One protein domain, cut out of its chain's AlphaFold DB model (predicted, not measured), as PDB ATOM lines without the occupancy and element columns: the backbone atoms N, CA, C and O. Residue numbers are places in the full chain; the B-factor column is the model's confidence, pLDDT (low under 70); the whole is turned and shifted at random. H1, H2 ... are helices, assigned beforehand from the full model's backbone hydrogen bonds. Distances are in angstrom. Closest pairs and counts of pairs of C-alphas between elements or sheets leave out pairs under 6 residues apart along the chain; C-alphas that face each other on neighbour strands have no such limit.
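What this domain is: This is residues 2 to 17 and 27 to 149 of the 150 residues of an uncharacterized protein of Aspergillus niger (UniProt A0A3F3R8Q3). A long helix, H8, runs out of a helical body as an arm, and residues 132 to 149, of which 132 to 147 belong to H8, stick out free. The body is an up-and-down bundle of four helices, H2, H3, H4 and H5, each running against the one before it; H7 is side by side with H4, the short H6 is near the ends of H4, H5 and H7, and H1 is at the end away from the arm. The printed part has 139 residues with eight named helices, H1 to H8 in chain order, and no named strand: all helix. It is loose, with a radius of gyration of the C-alphas of 17.8 A, and elongated, spanning 63 by 34 by 27 A.

Where its parts are: Find C-alpha 118 at (18.702, -5.470, -29.974); from there H8, residues 118 to 147, runs 43.4 A to C-alpha 147 at (-23.256, -1.620, -19.370). Before it look for H7, residues 108 to 116, H6, residues 101 to 104, and H5, residues 89 to 99, which is 15.3 A long. H4 is residues 68 to 79 and 16.7 A long; H3, residues 48 to 64, measures 24.6 A, and H2, residues 31 to 44, 19.9 A. H1, residues 2 to 7, begins at C-alpha 2, (25.791, -37.773, -19.399).

How they stand to each other: Start at H8, whose residues 120 to 128 alone touch H5 at a steep tilt of 49 degrees; the closest C-alphas, of Ala 94 and Phe 124, are 4.6 A apart. H5 and H4 form a helical hairpin, opposite ways at 34 degrees, a shallow tilt only just short of steep; C-alphas 78 and 90 are closest, at 6.4 A. H4 touches H7 the same way at a shallow tilt of 4 degrees, with C-alphas 72 and 110 closest at 6.8 A. Residues 32 to 36 of H2 alone touch H4, where C-alphas 33 and 74 come to 7.0 A. H2 and H3 are a helical hairpin at a shallow tilt of 19 degrees, closest at C-alphas 39 and 51, 4.8 A. H1 is close to H3 but not clearly touching: C-alphas 4 and 50 are 7.5 A apart. H6 is close to H7 but not clearly touching, with C-alphas 104 and 110 at 6.2 A. Every O i to N i+4 pair is within hydrogen-bond range in H1, H2, H3, H4, H5, H7 and H8; H6 is too short for one.

The domain as a whole: The C-alphas farthest apart are those of Ser 17 and Gln 148, 66.0 A. Residues 18 to 26 are not printed, and C-alphas 17 and 27 stand 9.5 A apart across the cut. Of the links printed whole, none is long. Confidence is under 70 at residues 16 to 17, 27 and 65.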
ATOM      1  N   ILE A   2      25.642 -36.319 -19.605       90.69
ATOM      2  CA  ILE A   2      25.791 -37.773 -19.399       90.69
ATOM      3  C   ILE A   2      24.806 -38.310 -18.355       90.69
ATOM      4  O   ILE A   2      24.094 -39.264 -18.648       90.69
ATOM      5  N   ASP A   3      24.668 -37.646 -17.203       90.12
ATOM      6  CA  ASP A   3      23.701 -38.053 -16.171       90.12
ATOM      7  C   ASP A   3      22.268 -38.166 -16.695       90.12
ATOM      8  O   ASP A   3      21.554 -39.097 -16.326       90.12
ATOM      9  N   TYR A   4      21.881 -37.283 -17.620       95.44
ATOM     10  CA  TYR A   4      20.553 -37.303 -18.223       95.44
ATOM     11  C   TYR A   4      20.281 -38.611 -18.966       95.44
ATOM     12  O   TYR A   4      19.205 -39.181 -18.815       95.44
ATOM     13  N   PHE A   5      21.255 -39.137 -19.711       94.31
ATOM     14  CA  PHE A   5      21.070 -40.401 -20.427       94.31
ATOM     15  C   PHE A   5      20.918 -41.607 -19.495       94.31
ATOM     16  O   PHE A   5      20.251 -42.570 -19.861       94.31
ATOM     17  N   TYR A   6      21.493 -41.554 -18.292       95.00
ATOM     18  CA  TYR A   6      21.396 -42.647 -17.321       95.00
ATOM     19  C   TYR A   6      20.204 -42.519 -16.371       95.00
ATOM     20  O   TYR A   6      19.668 -43.527 -15.919       95.00
ATOM     21  N   ARG A   7      19.806 -41.291 -16.025       95.12
ATOM     22  CA  ARG A   7      18.840 -41.016 -14.947       95.12
ATOM     23  C   ARG A   7      17.556 -40.350 -15.431       95.12
ATOM     24  O   ARG A   7      16.615 -40.229 -14.655       95.12
ATOM     25  N   GLY A   8      17.519 -39.880 -16.678       94.31
ATOM     26  CA  GLY A   8      16.459 -39.007 -17.184       94.31
ATOM     27  C   GLY A   8      16.481 -37.599 -16.578       94.31
ATOM     28  O   GLY A   8      15.556 -36.826 -16.815       94.31
ATOM     29  N   ASP A   9      17.518 -37.259 -15.804       96.62
ATOM     30  CA  ASP A   9      17.692 -35.964 -15.146       96.62
ATOM     31  C   ASP A   9      19.182 -35.590 -15.024       96.62
ATOM     32  O   ASP A   9      20.059 -36.435 -15.189       96.62
ATOM     33  N   TYR A  10      19.476 -34.323 -14.741       95.31
ATOM     34  CA  TYR A  10      20.828 -33.815 -14.498       95.31
ATOM     35  C   TYR A  10      20.861 -32.889 -13.278       95.31
ATOM     36  O   TYR A  10      19.877 -32.203 -12.989       95.31
ATOM     37  N   ASP A  11      21.995 -32.847 -12.577       92.75
ATOM     38  CA  ASP A  11      22.204 -31.890 -11.491       92.75
ATOM     39  C   ASP A  11      22.361 -30.475 -12.062       92.75
ATOM     40  O   ASP A  11      23.193 -30.232 -12.937       92.75
ATOM     41  N   ASP A  12      21.520 -29.555 -11.596       91.94
ATOM     42  CA  ASP A  12      21.551 -28.146 -11.990       91.94
ATOM     43  C   ASP A  12      22.338 -27.275 -11.002       91.94
ATOM     44  O   ASP A  12      22.363 -26.050 -11.125       91.94
ATOM     45  N   SER A  13      22.973 -27.893 -10.006       90.19
ATOM     46  CA  SER A  13      23.850 -27.211  -9.067       90.19
ATOM     47  C   SER A  13      25.115 -26.740  -9.793       90.19
ATOM     48  O   SER A  13      25.761 -27.538 -10.472       90.19
ATOM     49  N   PRO A  14      25.492 -25.454  -9.675       83.06
ATOM     50  CA  PRO A  14      26.698 -24.950 -10.315       83.06
ATOM     51  C   PRO A  14      27.925 -25.669  -9.754       83.06
ATOM     52  O   PRO A  14      28.098 -25.756  -8.532       83.06
ATOM     53  N   ASP A  15      28.780 -26.165 -10.647       73.50
ATOM     54  CA  ASP A  15      30.011 -26.829 -10.245       73.50
ATOM     55  C   ASP A  15      31.043 -25.790  -9.789       73.50
ATOM     56  O   ASP A  15      31.608 -25.023 -10.574       73.50
ATOM     57  N   LYS A  16      31.277 -25.763  -8.477       65.94
ATOM     58  CA  LYS A  16      32.236 -24.859  -7.831       65.94
ATOM     59  C   LYS A  16      33.670 -25.388  -7.870       65.94
ATOM     60  O   LYS A  16      34.585 -24.641  -7.533       65.94
ATOM     61  N   SER A  17      33.878 -26.652  -8.243       62.81
ATOM     62  CA  SER A  17      35.185 -27.313  -8.193       62.81
ATOM     63  C   SER A  17      36.077 -26.965  -9.393       62.81
ATOM     64  O   SER A  17      37.289 -26.820  -9.236       62.81
ATOM     65  N   SER A  27      32.600 -20.989 -16.021       62.97
ATOM     66  CA  SER A  27      31.777 -21.983 -15.334       62.97
ATOM     67  C   SER A  27      30.411 -21.380 -14.983       62.97
ATOM     68  O   SER A  27      30.358 -20.249 -14.483       62.97
ATOM     69  N   PRO A  28      29.299 -22.115 -15.173       71.19
ATOM     70  CA  PRO A  28      27.988 -21.677 -14.721       71.19
ATOM     71  C   PRO A  28      28.006 -21.287 -13.241       71.19
ATOM     72  O   PRO A  28      28.230 -22.109 -12.357       71.19
ATOM     73  N   THR A  29      27.747 -20.014 -12.958       78.94
ATOM     74  CA  THR A  29      27.763 -19.475 -11.588       78.94
ATOM     75  C   THR A  29      26.439 -19.664 -10.850       78.94
ATOM     76  O   THR A  29      26.388 -19.555  -9.623       78.94
ATOM     77  N   THR A  30      25.362 -19.974 -11.576       87.94
ATOM     78  CA  THR A  30      24.005 -20.116 -11.040       87.94
ATOM     79  C   THR A  30      23.289 -21.320 -11.643       87.94
ATOM     80  O   THR A  30      23.653 -21.809 -12.715       87.94
ATOM     81  N   LYS A  31      22.217 -21.776 -10.981       91.50
ATOM     82  CA  LYS A  31      21.352 -22.835 -11.524       91.50
ATOM     83  C   LYS A  31      20.733 -22.432 -12.861       91.50
ATOM     84  O   LYS A  31      20.574 -23.268 -13.747       91.50
ATOM     85  N   ALA A  32      20.395 -21.152 -13.024       92.50
ATOM     86  CA  ALA A  32      19.880 -20.643 -14.285       92.50
ATOM     87  C   ALA A  32      20.908 -20.805 -15.413       92.50
ATOM     88  O   ALA A  32      20.559 -21.332 -16.467       92.50
ATOM     89  N   HIS A  33      22.175 -20.456 -15.166       91.69
ATOM     90  CA  HIS A  33      23.253 -20.658 -16.136       91.69
ATOM     91  C   HIS A  33      23.430 -22.136 -16.490       91.69
ATOM     92  O   HIS A  33      23.474 -22.460 -17.671       91.69
ATOM     93  N   VAL A  34      23.434 -23.046 -15.505       93.75
ATOM     94  CA  VAL A  34      23.538 -24.493 -15.782       93.75
ATOM     95  C   VAL A  34      22.404 -24.959 -16.700       93.75
ATOM     96  O   VAL A  34      22.638 -25.705 -17.648       93.75
ATOM     97  N   ASN A  35      21.177 -24.496 -16.455       95.38
ATOM     98  CA  ASN A  35      20.018 -24.866 -17.263       95.38
ATOM     99  C   ASN A  35      20.062 -24.264 -18.681       95.38
ATOM    100  O   ASN A  35      19.673 -24.945 -19.628       95.38
ATOM    101  N   ILE A  36      20.565 -23.038 -18.856       95.50
ATOM    102  CA  ILE A  36      20.757 -22.422 -20.183       95.50
ATOM    103  C   ILE A  36      21.829 -23.179 -20.974       95.50
ATOM    104  O   ILE A  36      21.583 -23.565 -22.114       95.50
ATOM    105  N   GLU A  37      22.977 -23.469 -20.359       93.88
ATOM    106  CA  GLU A  37      24.049 -24.239 -20.999       93.88
ATOM    107  C   GLU A  37      23.582 -25.654 -21.358       93.88
ATOM    108  O   GLU A  37      23.840 -26.139 -22.460       93.88
ATOM    109  N   MET A  38      22.824 -26.315 -20.474       95.81
ATOM    110  CA  MET A  38      22.252 -27.629 -20.774       95.81
ATOM    111  C   MET A  38      21.266 -27.567 -21.941       95.81
ATOM    112  O   MET A  38      21.274 -28.463 -22.784       95.81
ATOM    113  N   TYR A  39      20.440 -26.518 -22.013       96.81
ATOM    114  CA  TYR A  39      19.537 -26.297 -23.140       96.81
ATOM    115  C   TYR A  39      20.321 -26.116 -24.444       96.81
ATOM    116  O   TYR A  39      20.038 -26.816 -25.412       96.81
ATOM    117  N   ASN A  40      21.323 -25.230 -24.465       94.75
ATOM    118  CA  ASN A  40      22.150 -24.966 -25.647       94.75
ATOM    119  C   ASN A  40      22.891 -26.234 -26.099       94.75
ATOM    120  O   ASN A  40      22.959 -26.538 -27.289       94.75
ATOM    121  N   MET A  41      23.396 -27.024 -25.147       94.50
ATOM    122  CA  MET A  41      24.039 -28.304 -25.434       94.50
ATOM    123  C   MET A  41      23.048 -29.315 -26.015       94.50
ATOM    124  O   MET A  41      23.363 -30.009 -26.977       94.50
ATOM    125  N   ALA A  42      21.844 -29.406 -25.452       95.69
ATOM    126  CA  ALA A  42      20.805 -30.297 -25.950       95.69
ATOM    127  C   ALA A  42      20.320 -29.898 -27.349       95.69
ATOM    128  O   ALA A  42      20.112 -30.780 -28.176       95.69
ATOM    129  N   ASP A  43      20.204 -28.598 -27.622       95.00
ATOM    130  CA  ASP A  43      19.881 -28.044 -28.941       95.00
ATOM    131  C   ASP A  43      20.952 -28.423 -29.974       95.00
ATOM    132  O   ASP A  43      20.634 -29.010 -31.008       95.00
ATOM    133  N   LYS A  44      22.236 -28.239 -29.630       94.25
ATOM    134  CA  LYS A  44      23.381 -28.622 -30.473       94.25
ATOM    135  C   LYS A  44      23.362 -30.095 -30.897       94.25
ATOM    136  O   LYS A  44      23.776 -30.412 -32.009       94.25
ATOM    137  N   TYR A  45      22.906 -30.989 -30.020       95.44
ATOM    138  CA  TYR A  45      22.811 -32.429 -30.295       95.44
ATOM    139  C   TYR A  45      21.390 -32.900 -30.648       95.44
ATOM    140  O   TYR A  45      21.160 -34.105 -30.730       95.44
ATOM    141  N   ALA A  46      20.443 -31.979 -30.857       95.44
ATOM    142  CA  ALA A  46      19.042 -32.264 -31.170       95.44
ATOM    143  C   ALA A  46      18.347 -33.233 -30.181       95.44
ATOM    144  O   ALA A  46      17.534 -34.075 -30.564       95.44
ATOM    145  N   ILE A  47      18.648 -33.115 -28.885       96.81
ATOM    146  CA  ILE A  47      18.053 -33.934 -27.818       96.81
ATOM    147  C   ILE A  47      16.832 -33.197 -27.253       96.81
ATOM    148  O   ILE A  47      16.877 -32.614 -26.166       96.81
ATOM    149  N   GLU A  48      15.720 -33.215 -27.992       96.38
ATOM    150  CA  GLU A  48      14.506 -32.455 -27.643       96.38
ATOM    151  C   GLU A  48      13.989 -32.695 -26.209       96.38
ATOM    152  O   GLU A  48      13.652 -31.717 -25.531       96.38
ATOM    153  N   PRO A  49      13.957 -33.937 -25.680       97.56
ATOM    154  CA  PRO A  49      13.502 -34.173 -24.311       97.56
ATOM    155  C   PRO A  49      14.375 -33.483 -23.250       97.56
ATOM    156  O   PRO A  49      13.859 -33.019 -22.230       97.56
ATOM    157  N   LEU A  50      15.682 -33.352 -23.503       97.62
ATOM    158  CA  LEU A  50      16.599 -32.638 -22.614       97.62
ATOM    159  C   LEU A  50      16.438 -31.119 -22.743       97.62
ATOM    160  O   LEU A  50      16.456 -30.430 -21.726       97.62
ATOM    161  N   MET A  51      16.197 -30.596 -23.951       97.19
ATOM    162  CA  MET A  51      15.848 -29.179 -24.138       97.19
ATOM    163  C   MET A  51      14.589 -28.818 -23.339       97.19
ATOM    164  O   MET A  51      14.557 -27.811 -22.632       97.19
ATOM    165  N   ALA A  52      13.552 -29.660 -23.415       97.56
ATOM    166  CA  ALA A  52      12.305 -29.459 -22.683       97.56
ATOM    167  C   ALA A  52      12.518 -29.499 -21.163       97.56
ATOM    168  O   ALA A  52      12.002 -28.639 -20.445       97.56
ATOM    169  N   LEU A  53      13.309 -30.458 -20.669       98.12
ATOM    170  CA  LEU A  53      13.663 -30.548 -19.253       98.12
ATOM    171  C   LEU A  53      14.435 -29.310 -18.783       98.12
ATOM    172  O   LEU A  53      14.095 -28.732 -17.751       98.12
ATOM    173  N   ALA A  54      15.433 -28.874 -19.552       97.44
ATOM    174  CA  ALA A  54      16.264 -27.733 -19.196       97.44
ATOM    175  C   ALA A  54      15.483 -26.419 -19.175       97.44
ATOM    176  O   ALA A  54      15.567 -25.658 -18.207       97.44
ATOM    177  N   LYS A  55      14.622 -26.204 -20.178       97.25
ATOM    178  CA  LYS A  55      13.676 -25.086 -20.192       97.25
ATOM    179  C   LYS A  55      12.772 -25.105 -18.955       97.25
ATOM    180  O   LYS A  55      12.652 -24.086 -18.284       97.25
ATOM    181  N   LYS A  56      12.197 -26.262 -18.609       96.94
ATOM    182  CA  LYS A  56      11.325 -26.407 -17.432       96.94
ATOM    183  C   LYS A  56      12.054 -26.076 -16.124       96.94
ATOM    184  O   LYS A  56      11.482 -25.421 -15.255       96.94
ATOM    185  N   LYS A  57      13.307 -26.518 -15.963       96.25
ATOM    186  CA  LYS A  57      14.117 -26.190 -14.778       96.25
ATOM    187  C   LYS A  57      14.448 -24.697 -14.702       96.25
ATOM    188  O   LYS A  57      14.369 -24.119 -13.619       96.25
ATOM    189  N   LEU A  58      14.747 -24.059 -15.838       95.31
ATOM    190  CA  LEU A  58      14.952 -22.610 -15.902       95.31
ATOM    191  C   LEU A  58      13.681 -21.838 -15.522       95.31
ATOM    192  O   LEU A  58      13.742 -20.961 -14.668       95.31
ATOM    193  N   GLU A  59      12.530 -22.192 -16.098       94.31
ATOM    194  CA  GLU A  59      11.234 -21.584 -15.761       94.31
ATOM    195  C   GLU A  59      10.937 -21.709 -14.263       94.31
ATOM    196  O   GLU A  59      10.594 -20.726 -13.609       94.31
ATOM    197  N   TYR A  60      11.151 -22.894 -13.685       92.81
ATOM    198  CA  TYR A  60      10.989 -23.105 -12.248       92.81
ATOM    199  C   TYR A  60      11.922 -22.211 -11.418       92.81
ATOM    200  O   TYR A  60      11.472 -21.579 -10.460       92.81
ATOM    201  N   ARG A  61      13.202 -22.092 -11.803       90.56
ATOM    202  CA  ARG A  61      14.169 -21.207 -11.134       90.56
ATOM    203  C   ARG A  61      13.707 -19.750 -11.147       90.56
ATOM    204  O   ARG A  61      13.736 -19.123 -10.089       90.56
ATOM    205  N   LEU A  62      13.240 -19.260 -12.298       89.56
ATOM    206  CA  LEU A  62      12.706 -17.904 -12.454       89.56
ATOM    207  C   LEU A  62      11.521 -17.646 -11.506       89.56
ATOM    208  O   LEU A  62      11.427 -16.568 -10.931       89.56
ATOM    209  N   THR A  63      10.656 -18.643 -11.272       85.25
ATOM    210  CA  THR A  63       9.502 -18.483 -10.363       85.25
ATOM    211  C   THR A  63       9.845 -18.480  -8.870       85.25
ATOM    212  O   THR A  63       9.102 -17.901  -8.080       85.25
ATOM    213  N   LEU A  64      10.929 -19.144  -8.459       78.81
ATOM    214  CA  LEU A  64      11.252 -19.338  -7.041       78.81
ATOM    215  C   LEU A  64      12.065 -18.197  -6.437       78.81
ATOM    216  O   LEU A  64      11.845 -17.820  -5.287       78.81
ATOM    217  N   VAL A  65      13.070 -17.722  -7.170       64.69
ATOM    218  CA  VAL A  65      14.035 -16.740  -6.674       64.69
ATOM    219  C   VAL A  65      14.202 -15.688  -7.751       64.69
ATOM    220  O   VAL A  65      14.966 -15.861  -8.696       64.69
ATOM    221  N   TRP A  66      13.447 -14.604  -7.601       72.75
ATOM    222  CA  TRP A  66      13.623 -13.410  -8.409       72.75
ATOM    223  C   TRP A  66      14.826 -12.623  -7.881       72.75
ATOM    224  O   TRP A  66      14.758 -12.005  -6.818       72.75
ATOM    225  N   ASP A  67      15.924 -12.661  -8.630       82.00
ATOM    226  CA  ASP A  67      17.094 -11.810  -8.433       82.00
ATOM    227  C   ASP A  67      17.324 -11.003  -9.715       82.00
ATOM    228  O   ASP A  67      17.601 -11.555 -10.780       82.00
ATOM    229  N   ASN A  68      17.205  -9.679  -9.601       83.88
ATOM    230  CA  ASN A  68      17.392  -8.743 -10.706       83.88
ATOM    231  C   ASN A  68      18.753  -8.917 -11.396       83.88
ATOM    232  O   ASN A  68      18.834  -8.838 -12.618       83.88
ATOM    233  N   LYS A  69      19.826  -9.158 -10.635       86.81
ATOM    234  CA  LYS A  69      21.177  -9.313 -11.180       86.81
ATOM    235  C   LYS A  69      21.319 -10.640 -11.920       86.81
ATOM    236  O   LYS A  69      21.857 -10.652 -13.023       86.81
ATOM    237  N   GLU A  70      20.824 -11.734 -11.339       88.06
ATOM    238  CA  GLU A  70      20.802 -13.042 -12.014       88.06
ATOM    239  C   GLU A  70      19.972 -12.959 -13.303       88.06
ATOM    240  O   GLU A  70      20.386 -13.473 -14.338       88.06
ATOM    241  N   PHE A  71      18.838 -12.253 -13.281       92.06
ATOM    242  CA  PHE A  71      17.982 -12.128 -14.456       92.06
ATOM    243  C   PHE A  71      18.632 -11.356 -15.611       92.06
ATOM    244  O   PHE A  71      18.507 -11.760 -16.766       92.06
ATOM    245  N   ILE A  72      19.373 -10.287 -15.317       92.81
ATOM    246  CA  ILE A  72      20.185  -9.585 -16.319       92.81
ATOM    247  C   ILE A  72      21.187 -10.544 -16.976       92.81
ATOM    248  O   ILE A  72      21.254 -10.608 -18.202       92.81
ATOM    249  N   GLN A  73      21.897 -11.351 -16.183       91.81
ATOM    250  CA  GLN A  73      22.863 -12.329 -16.702       91.81
ATOM    251  C   GLN A  73      22.191 -13.421 -17.548       91.81
ATOM    252  O   GLN A  73      22.751 -13.884 -18.541       91.81
ATOM    253  N   ILE A  74      20.958 -13.805 -17.206       94.38
ATOM    254  CA  ILE A  74      20.149 -14.719 -18.019       94.38
ATOM    255  C   ILE A  74      19.850 -14.113 -19.395       94.38
ATOM    256  O   ILE A  74      19.944 -14.827 -20.393       94.38
ATOM    257  N   ILE A  75      19.506 -12.821 -19.471       95.19
ATOM    258  CA  ILE A  75      19.291 -12.147 -20.760       95.19
ATOM    259  C   ILE A  75      20.582 -12.184 -21.582       95.19
ATOM    260  O   ILE A  75      20.552 -12.634 -22.727       95.19
ATOM    261  N   GLU A  76      21.708 -11.792 -20.985       93.94
ATOM    262  CA  GLU A  76      23.026 -11.804 -21.635       93.94
ATOM    263  C   GLU A  76      23.371 -13.200 -22.179       93.94
ATOM    264  O   GLU A  76      23.777 -13.337 -23.329       93.94
ATOM    265  N   LYS A  77      23.122 -14.267 -21.411       92.94
ATOM    266  CA  LYS A  77      23.405 -15.649 -21.837       92.94
ATOM    267  C   LYS A  77      22.448 -16.195 -22.898       92.94
ATOM    268  O   LYS A  77      22.861 -17.005 -23.719       92.94
ATOM    269  N   VAL A  78      21.178 -15.791 -22.898       95.56
ATOM    270  CA  VAL A  78      20.172 -16.264 -23.876       95.56
ATOM    271  C   VAL A  78      20.224 -15.485 -25.198       95.56
ATOM    272  O   VAL A  78      19.809 -15.994 -26.243       95.56
ATOM    273  N   TYR A  79      20.723 -14.250 -25.169       95.50
ATOM    274  CA  TYR A  79      20.832 -13.388 -26.349       95.50
ATOM    275  C   TYR A  79      22.268 -13.168 -26.834       95.50
ATOM    276  O   TYR A  79      22.443 -12.620 -27.922       95.50
ATOM    277  N   GLY A  80      23.264 -13.611 -26.069       92.44
ATOM    278  CA  GLY A  80      24.676 -13.581 -26.434       92.44
ATOM    279  C   GLY A  80      25.049 -14.557 -27.550       92.44
ATOM    280  O   GLY A  80      24.245 -15.386 -27.986       92.44
ATOM    281  N   GLU A  81      26.295 -14.443 -28.008       88.00
ATOM    282  CA  GLU A  81      26.823 -15.131 -29.196       88.00
ATOM    283  C   GLU A  81      26.779 -16.663 -29.089       88.00
ATOM    284  O   GLU A  81      26.567 -17.346 -30.090       88.00
ATOM    285  N   ASP A  82      26.902 -17.196 -27.871       83.94
ATOM    286  CA  ASP A  82      26.917 -18.638 -27.604       83.94
ATOM    287  C   ASP A  82      25.520 -19.287 -27.625       83.94
ATOM    288  O   ASP A  82      25.400 -20.515 -27.563       83.94
ATOM    289  N   SER A  83      24.443 -18.494 -27.697       88.44
ATOM    290  CA  SER A  83      23.078 -19.023 -27.684       88.44
ATOM    291  C   SER A  83      22.543 -19.289 -29.096       88.44
ATOM    292  O   SER A  83      22.718 -18.463 -29.997       88.44
ATOM    293  N   PRO A  84      21.803 -20.394 -29.315       89.69
ATOM    294  CA  PRO A  84      21.148 -20.657 -30.591       89.69
ATOM    295  C   PRO A  84      20.256 -19.488 -31.043       89.69
ATOM    296  O   PRO A  84      19.412 -18.999 -30.287       89.69
ATOM    297  N   GLN A  85      20.382 -19.075 -32.313       83.62
ATOM    298  CA  GLN A  85      19.663 -17.910 -32.860       83.62
ATOM    299  C   GLN A  85      18.135 -17.992 -32.705       83.62
ATOM    300  O   GLN A  85      17.487 -16.968 -32.520       83.62
ATOM    301  N   ASN A  86      17.560 -19.196 -32.743       84.44
ATOM    302  CA  ASN A  86      16.118 -19.430 -32.610       84.44
ATOM    303  C   ASN A  86      15.762 -20.129 -31.288       84.44
ATOM    304  O   ASN A  86      14.815 -20.916 -31.222       84.44
ATOM    305  N   SER A  87      16.539 -19.875 -30.230       92.00
ATOM    306  CA  SER A  87      16.323 -20.490 -28.922       92.00
ATOM    307  C   SER A  87      14.913 -20.208 -28.390       92.00
ATOM    308  O   SER A  87      14.509 -19.057 -28.209       92.00
ATOM    309  N   LYS A  88      14.171 -21.271 -28.041       92.19
ATOM    310  CA  LYS A  88      12.841 -21.175 -27.401       92.19
ATOM    311  C   LYS A  88      12.907 -20.601 -25.978       92.19
ATOM    312  O   LYS A  88      11.863 -20.388 -25.350       92.19
ATOM    313  N   LEU A  89      14.113 -20.370 -25.452       95.75
ATOM    314  CA  LEU A  89      14.311 -19.643 -24.204       95.75
ATOM    315  C   LEU A  89      14.018 -18.149 -24.377       95.75
ATOM    316  O   LEU A  89      13.456 -17.560 -23.463       95.75
ATOM    317  N   ARG A  90      14.281 -17.559 -25.552       96.19
ATOM    318  CA  ARG A  90      14.071 -16.123 -25.821       96.19
ATOM    319  C   ARG A  90      12.651 -15.663 -25.519       96.19
ATOM    320  O   ARG A  90      12.446 -14.747 -24.730       96.19
ATOM    321  N   GLU A  91      11.659 -16.386 -26.039       94.88
ATOM    322  CA  GLU A  91      10.244 -16.115 -25.759       94.88
ATOM    323  C   GLU A  91       9.935 -16.165 -24.251       94.88
ATOM    324  O   GLU A  91       9.160 -15.360 -23.736       94.88
ATOM    325  N   THR A  92      10.554 -17.107 -23.540       94.88
ATOM    326  CA  THR A  92      10.363 -17.299 -22.096       94.88
ATOM    327  C   THR A  92      10.922 -16.105 -21.324       94.88
ATOM    328  O   THR A  92      10.221 -15.520 -20.502       94.88
ATOM    329  N   ILE A  93      12.151 -15.690 -21.647       95.56
ATOM    330  CA  ILE A  93      12.829 -14.561 -21.002       95.56
ATOM    331  C   ILE A  93      12.125 -13.238 -21.312       95.56
ATOM    332  O   ILE A  93      11.888 -12.448 -20.400       95.56
ATOM    333  N   ALA A  94      11.721 -13.007 -22.562       96.62
ATOM    334  CA  ALA A  94      11.003 -11.797 -22.953       96.62
ATOM    335  C   ALA A  94       9.658 -11.660 -22.222       96.62
ATOM    336  O   ALA A  94       9.352 -10.594 -21.684       96.62
ATOM    337  N   LYS A  95       8.867 -12.739 -22.139       95.25
ATOM    338  CA  LYS A  95       7.605 -12.740 -21.379       95.25
ATOM    339  C   LYS A  95       7.839 -12.461 -19.902       95.25
ATOM    340  O   LYS A  95       7.138 -11.629 -19.330       95.25
ATOM    341  N   PHE A  96       8.842 -13.104 -19.315       94.06
ATOM    342  CA  PHE A  96       9.166 -12.925 -17.908       94.06
ATOM    343  C   PHE A  96       9.627 -11.491 -17.602       94.06
ATOM    344  O   PHE A  96       9.152 -10.873 -16.651       94.06
ATOM    345  N   ALA A  97      10.445 -10.890 -18.474       95.31
ATOM    346  CA  ALA A  97      10.817  -9.479 -18.363       95.31
ATOM    347  C   ALA A  97       9.589  -8.555 -18.397       95.31
ATOM    348  O   ALA A  97       9.488  -7.611 -17.618       95.31
ATOM    349  N   VAL A  98       8.617  -8.838 -19.271       95.94
ATOM    350  CA  VAL A  98       7.364  -8.074 -19.322       95.94
ATOM    351  C   VAL A  98       6.561  -8.235 -18.036       95.94
ATOM    352  O   VAL A  98       6.014  -7.248 -17.546       95.94
ATOM    353  N   GLU A  99       6.460  -9.443 -17.485       92.75
ATOM    354  CA  GLU A  99       5.749  -9.720 -16.229       92.75
ATOM    355  C   GLU A  99       6.314  -8.908 -15.058       92.75
ATOM    356  O   GLU A  99       5.534  -8.319 -14.306       92.75
ATOM    357  N   HIS A 100       7.640  -8.773 -14.995       91.94
ATOM    358  CA  HIS A 100       8.374  -8.084 -13.932       91.94
ATOM    359  C   HIS A 100       8.838  -6.659 -14.296       91.94
ATOM    360  O   HIS A 100       9.668  -6.068 -13.601       91.94
ATOM    361  N   LEU A 101       8.271  -6.069 -15.354       92.56
ATOM    362  CA  LEU A 101       8.696  -4.773 -15.895       92.56
ATOM    363  C   LEU A 101       8.733  -3.651 -14.850       92.56
ATOM    364  O   LEU A 101       9.647  -2.834 -14.866       92.56
ATOM    365  N   ALA A 102       7.768  -3.624 -13.928       91.06
ATOM    366  CA  ALA A 102       7.683  -2.591 -12.895       91.06
ATOM    367  C   ALA A 102       8.928  -2.530 -11.994       91.06
ATOM    368  O   ALA A 102       9.242  -1.473 -11.466       91.06
ATOM    369  N   THR A 103       9.636  -3.649 -11.819       91.19
ATOM    370  CA  THR A 103      10.893  -3.698 -11.062       91.19
ATOM    371  C   THR A 103      12.098  -3.495 -11.972       91.19
ATOM    372  O   THR A 103      13.048  -2.822 -11.586       91.19
ATOM    373  N   LEU A 104      12.066  -4.062 -13.180       92.19
ATOM    374  CA  LEU A 104      13.192  -4.001 -14.114       92.19
ATOM    375  C   LEU A 104      13.450  -2.600 -14.664       92.19
ATOM    376  O   LEU A 104      14.603  -2.250 -14.888       92.19
ATOM    377  N   ILE A 105      12.406  -1.796 -14.874       92.50
ATOM    378  CA  ILE A 105      12.546  -0.453 -15.453       92.50
ATOM    379  C   ILE A 105      13.355   0.504 -14.567       92.50
ATOM    380  O   ILE A 105      13.979   1.426 -15.078       92.50
ATOM    381  N   GLU A 106      13.393   0.248 -13.259       92.12
ATOM    382  CA  GLU A 106      14.149   1.040 -12.286       92.12
ATOM    383  C   GLU A 106      15.644   0.674 -12.253       92.12
ATOM    384  O   GLU A 106      16.429   1.309 -11.550       92.12
ATOM    385  N   LEU A 107      16.065  -0.369 -12.980       92.88
ATOM    386  CA  LEU A 107      17.448  -0.838 -12.995       92.88
ATOM    387  C   LEU A 107      18.218  -0.214 -14.166       92.88
ATOM    388  O   LEU A 107      17.920  -0.539 -15.316       92.88
ATOM    389  N   PRO A 108      19.291   0.561 -13.915       93.94
ATOM    390  CA  PRO A 108      20.132   1.096 -14.989       93.94
ATOM    391  C   PRO A 108      20.683   0.001 -15.911       93.94
ATOM    392  O   PRO A 108      20.623   0.117 -17.131       93.94
ATOM    393  N   ARG A 109      21.104  -1.135 -15.337       94.38
ATOM    394  CA  ARG A 109      21.623  -2.271 -16.112       94.38
ATOM    395  C   ARG A 109      20.581  -2.881 -17.059       94.38
ATOM    396  O   ARG A 109      20.946  -3.461 -18.076       94.38
ATOM    397  N   PHE A 110      19.289  -2.752 -16.759       94.69
ATOM    398  CA  PHE A 110      18.242  -3.211 -17.673       94.69
ATOM    399  C   PHE A 110      18.119  -2.307 -18.906       94.69
ATOM    400  O   PHE A 110      17.822  -2.796 -19.994       94.69
ATOM    401  N   ASP A 111      18.369  -1.002 -18.768       94.81
ATOM    402  CA  ASP A 111      18.461  -0.087 -19.910       94.81
ATOM    403  C   ASP A 111      19.664  -0.426 -20.800       94.81
ATOM    404  O   ASP A 111      19.507  -0.603 -22.009       94.81
ATOM    405  N   GLU A 112      20.826  -0.646 -20.181       96.12
ATOM    406  CA  GLU A 112      22.053  -1.065 -20.867       96.12
ATOM    407  C   GLU A 112      21.836  -2.356 -21.665       96.12
ATOM    408  O   GLU A 112      22.080  -2.379 -22.868       96.12
ATOM    409  N   VAL A 113      21.274  -3.405 -21.052       95.81
ATOM    410  CA  VAL A 113      21.018  -4.685 -21.735       95.81
ATOM    411  C   VAL A 113      20.023  -4.548 -22.890       95.81
ATOM    412  O   VAL A 113      20.181  -5.201 -23.923       95.81
ATOM    413  N   ARG A 114      19.014  -3.674 -22.783       95.50
ATOM    414  CA  ARG A 114      18.114  -3.396 -23.916       95.50
ATOM    415  C   ARG A 114      18.849  -2.742 -25.087       95.50
ATOM    416  O   ARG A 114      18.499  -3.010 -26.238       95.50
ATOM    417  N   SER A 115      19.851  -1.912 -24.814       95.56
ATOM    418  CA  SER A 115      20.695  -1.305 -25.847       95.56
ATOM    419  C   SER A 115      21.716  -2.295 -26.420       95.56
ATOM    420  O   SER A 115      21.894  -2.352 -27.635       95.56
ATOM    421  N   GLU A 116      22.376  -3.079 -25.564       96.50
ATOM    422  CA  GLU A 116      23.425  -4.044 -25.932       96.50
ATOM    423  C   GLU A 116      22.877  -5.220 -26.755       96.50
ATOM    424  O   GLU A 116      23.558  -5.710 -27.654       96.50
ATOM    425  N   TYR A 117      21.633  -5.646 -26.501       96.25
ATOM    426  CA  TYR A 117      21.015  -6.803 -27.156       96.25
ATOM    427  C   TYR A 117      19.742  -6.402 -27.929       96.25
ATOM    428  O   TYR A 117      18.623  -6.562 -27.431       96.25
ATOM    429  N   PRO A 118      19.853  -5.932 -29.191       94.81
ATOM    430  CA  PRO A 118      18.702  -5.470 -29.974       94.81
ATOM    431  C   PRO A 118      17.621  -6.535 -30.189       94.81
ATOM    432  O   PRO A 118      16.430  -6.223 -30.190       94.81
ATOM    433  N   LEU A 119      18.021  -7.804 -30.337       95.50
ATOM    434  CA  LEU A 119      17.084  -8.924 -30.474       95.50
ATOM    435  C   LEU A 119      16.265  -9.139 -29.196       95.50
ATOM    436  O   LEU A 119      15.068  -9.407 -29.281       95.50
ATOM    437  N   PHE A 120      16.870  -8.945 -28.019       96.56
ATOM    438  CA  PHE A 120      16.126  -8.954 -26.763       96.56
ATOM    439  C   PHE A 120      15.104  -7.820 -26.734       96.56
ATOM    440  O   PHE A 120      13.930  -8.063 -26.466       96.56
ATOM    441  N   SER A 121      15.512  -6.598 -27.080       97.00
ATOM    442  CA  SER A 121      14.600  -5.452 -27.158       97.00
ATOM    443  C   SER A 121      13.431  -5.677 -28.121       97.00
ATOM    444  O   SER A 121      12.294  -5.297 -27.818       97.00
ATOM    445  N   TYR A 122      13.673  -6.334 -29.255       97.12
ATOM    446  CA  TYR A 122      12.628  -6.715 -30.202       97.12
ATOM    447  C   TYR A 122      11.632  -7.720 -29.596       97.12
ATOM    448  O   TYR A 122      10.424  -7.470 -29.601       97.12
ATOM    449  N   ASP A 123      12.114  -8.818 -29.013       97.25
ATOM    450  CA  ASP A 123      11.250  -9.845 -28.414       97.25
ATOM    451  C   ASP A 123      10.480  -9.308 -27.197       97.25
ATOM    452  O   ASP A 123       9.288  -9.586 -27.007       97.25
ATOM    453  N   PHE A 124      11.151  -8.498 -26.376       97.25
ATOM    454  CA  PHE A 124      10.588  -7.841 -25.204       97.25
ATOM    455  C   PHE A 124       9.482  -6.854 -25.595       97.25
ATOM    456  O   PHE A 124       8.368  -6.935 -25.072       97.25
ATOM    457  N   SER A 125       9.735  -5.962 -26.559       97.44
ATOM    458  CA  SER A 125       8.724  -5.014 -27.049       97.44
ATOM    459  C   SER A 125       7.547  -5.714 -27.724       97.44
ATOM    460  O   SER A 125       6.394  -5.369 -27.454       97.44
ATOM    461  N   THR A 126       7.804  -6.769 -28.499       97.94
ATOM    462  CA  THR A 126       6.758  -7.629 -29.066       97.94
ATOM    463  C   THR A 126       5.887  -8.236 -27.964       97.94
ATOM    464  O   THR A 126       4.656  -8.174 -28.028       97.94
ATOM    465  N   SER A 127       6.508  -8.752 -26.901       97.38
ATOM    466  CA  SER A 127       5.804  -9.302 -25.738       97.38
ATOM    467  C   SER A 127       4.983  -8.233 -24.997       97.38
ATOM    468  O   SER A 127       3.847  -8.500 -24.591       97.38
ATOM    469  N   MET A 128       5.496  -7.002 -24.871       97.25
ATOM    470  CA  MET A 128       4.756  -5.871 -24.290       97.25
ATOM    471  C   MET A 128       3.526  -5.507 -25.123       97.25
ATOM    472  O   MET A 128       2.434  -5.369 -24.569       97.25
ATOM    473  N   ILE A 129       3.679  -5.394 -26.446       97.88
ATOM    474  CA  ILE A 129       2.586  -5.080 -27.379       97.88
ATOM    475  C   ILE A 129       1.485  -6.139 -27.268       97.88
ATOM    476  O   ILE A 129       0.308  -5.805 -27.113       97.88
ATOM    477  N   GLN A 130       1.857  -7.422 -27.263       96.38
ATOM    478  CA  GLN A 130       0.905  -8.521 -27.098       96.38
ATOM    479  C   GLN A 130       0.182  -8.465 -25.746       96.38
ATOM    480  O   GLN A 130      -1.033  -8.683 -25.681       96.38
ATOM    481  N   ARG A 131       0.897  -8.160 -24.653       95.38
ATOM    482  CA  ARG A 131       0.284  -7.990 -23.328       95.38
ATOM    483  C   ARG A 131      -0.696  -6.817 -23.321       95.38
ATOM    484  O   ARG A 131      -1.809  -6.981 -22.821       95.38
ATOM    485  N   MET A 132      -0.322  -5.679 -23.903       96.12
ATOM    486  CA  MET A 132      -1.170  -4.488 -23.976       96.12
ATOM    487  C   MET A 132      -2.455  -4.759 -24.768       96.12
ATOM    488  O   MET A 132      -3.550  -4.503 -24.266       96.12
ATOM    489  N   ALA A 133      -2.349  -5.389 -25.941       96.25
ATOM    490  CA  ALA A 133      -3.506  -5.750 -26.764       96.25
ATOM    491  C   ALA A 133      -4.494  -6.671 -26.017       96.25
ATOM    492  O   ALA A 133      -5.719  -6.508 -26.093       96.25
ATOM    493  N   ARG A 134      -3.975  -7.629 -25.230       94.94
ATOM    494  CA  ARG A 134      -4.797  -8.500 -24.368       94.94
ATOM    495  C   ARG A 134      -5.502  -7.717 -23.261       94.94
ATOM    496  O   ARG A 134      -6.674  -7.990 -22.994       94.94
ATOM    497  N   VAL A 135      -4.813  -6.781 -22.606       95.06
ATOM    498  CA  VAL A 135      -5.396  -5.934 -21.551       95.06
ATOM    499  C   VAL A 135      -6.511  -5.065 -22.122       95.06
ATOM    500  O   VAL A 135      -7.610  -5.053 -21.572       95.06
ATOM    501  N   GLU A 136      -6.270  -4.418 -23.260       96.06
ATOM    502  CA  GLU A 136      -7.261  -3.584 -23.937       96.06
ATOM    503  C   GLU A 136      -8.523  -4.384 -24.297       96.06
ATOM    504  O   GLU A 136      -9.647  -3.966 -24.008       96.06
ATOM    505  N   THR A 137      -8.347  -5.585 -24.856       96.25
ATOM    506  CA  THR A 137      -9.457  -6.477 -25.222       96.25
ATOM    507  C   THR A 137     -10.285  -6.877 -23.997       96.25
ATOM    508  O   THR A 137     -11.518  -6.806 -24.019       96.25
ATOM    509  N   LYS A 138      -9.617  -7.257 -22.899       95.44
ATOM    510  CA  LYS A 138     -10.283  -7.611 -21.636       95.44
ATOM    511  C   LYS A 138     -11.037  -6.422 -21.046       95.44
ATOM    512  O   LYS A 138     -12.179  -6.586 -20.617       95.44
ATOM    513  N   LEU A 139     -10.441  -5.232 -21.061       95.69
ATOM    514  CA  LEU A 139     -11.068  -4.016 -20.549       95.69
ATOM    515  C   LEU A 139     -12.335  -3.668 -21.343       95.69
ATOM    516  O   LEU A 139     -13.393  -3.454 -20.751       95.69
ATOM    517  N   ARG A 140     -12.263  -3.709 -22.680       95.50
ATOM    518  CA  ARG A 140     -13.425  -3.499 -23.561       95.50
ATOM    519  C   ARG A 140     -14.549  -4.497 -23.263       95.50
ATOM    520  O   ARG A 140     -15.716  -4.106 -23.222       95.50
ATOM    521  N   TYR A 141     -14.216  -5.767 -23.030       95.62
ATOM    522  CA  TYR A 141     -15.195  -6.795 -22.663       95.62
ATOM    523  C   TYR A 141     -15.875  -6.500 -21.316       95.62
ATOM    524  O   TYR A 141     -17.104  -6.539 -21.227       95.62
ATOM    525  N   VAL A 142     -15.098  -6.159 -20.282       95.69
ATOM    526  CA  VAL A 142     -15.626  -5.848 -18.942       95.69
ATOM    527  C   VAL A 142     -16.558  -4.636 -18.984       95.69
ATOM    528  O   VAL A 142     -17.663  -4.708 -18.448       95.69
ATOM    529  N   ILE A 143     -16.166  -3.561 -19.676       94.94
ATOM    530  CA  ILE A 143     -16.985  -2.348 -19.821       94.94
ATOM    531  C   ILE A 143     -18.336  -2.673 -20.474       94.94
ATOM    532  O   ILE A 143     -19.382  -2.287 -19.952       94.94
ATOM    533  N   ARG A 144     -18.339  -3.442 -21.574       94.31
ATOM    534  CA  ARG A 144     -19.580  -3.861 -22.254       94.31
ATOM    535  C   ARG A 144     -20.490  -4.685 -21.343       94.31
ATOM    536  O   ARG A 144     -21.691  -4.442 -21.298       94.31
ATOM    537  N   LYS A 145     -19.922  -5.629 -20.588       94.25
ATOM    538  CA  LYS A 145     -20.680  -6.490 -19.669       94.25
ATOM    539  C   LYS A 145     -21.313  -5.708 -18.515       94.25
ATOM    540  O   LYS A 145     -22.407  -6.053 -18.084       94.25
ATOM    541  N   LEU A 146     -20.640  -4.673 -18.008       93.06
ATOM    542  CA  LEU A 146     -21.186  -3.800 -16.964       93.06
ATOM    543  C   LEU A 146     -22.317  -2.907 -17.493       93.06
ATOM    544  O   LEU A 146     -23.295  -2.699 -16.782       93.06
ATOM    545  N   ALA A 147     -22.215  -2.431 -18.737       90.88
ATOM    546  CA  ALA A 147     -23.256  -1.620 -19.370       90.88
ATOM    547  C   ALA A 147     -24.561  -2.399 -19.628       90.88
ATOM    548  O   ALA A 147     -25.630  -1.813 -19.558       90.88
ATOM    549  N   GLN A 148     -24.486  -3.711 -19.877       88.44
ATOM    550  CA  GLN A 148     -25.653  -4.587 -20.092       88.44
ATOM    551  C   GLN A 148     -26.365  -5.028 -18.799       88.44
ATOM    552  O   GLN A 148     -27.379  -5.716 -18.864       88.44
ATOM    553  N   ARG A 149     -25.804  -4.713 -17.624       77.19
ATOM    554  CA  ARG A 149     -26.360  -5.077 -16.307       77.19
ATOM    555  C   ARG A 149     -27.128  -3.933 -15.631       77.19
ATOM    556  O   ARG A 149     -27.598  -4.128 -14.513       77.19
TER     557      ARG A 149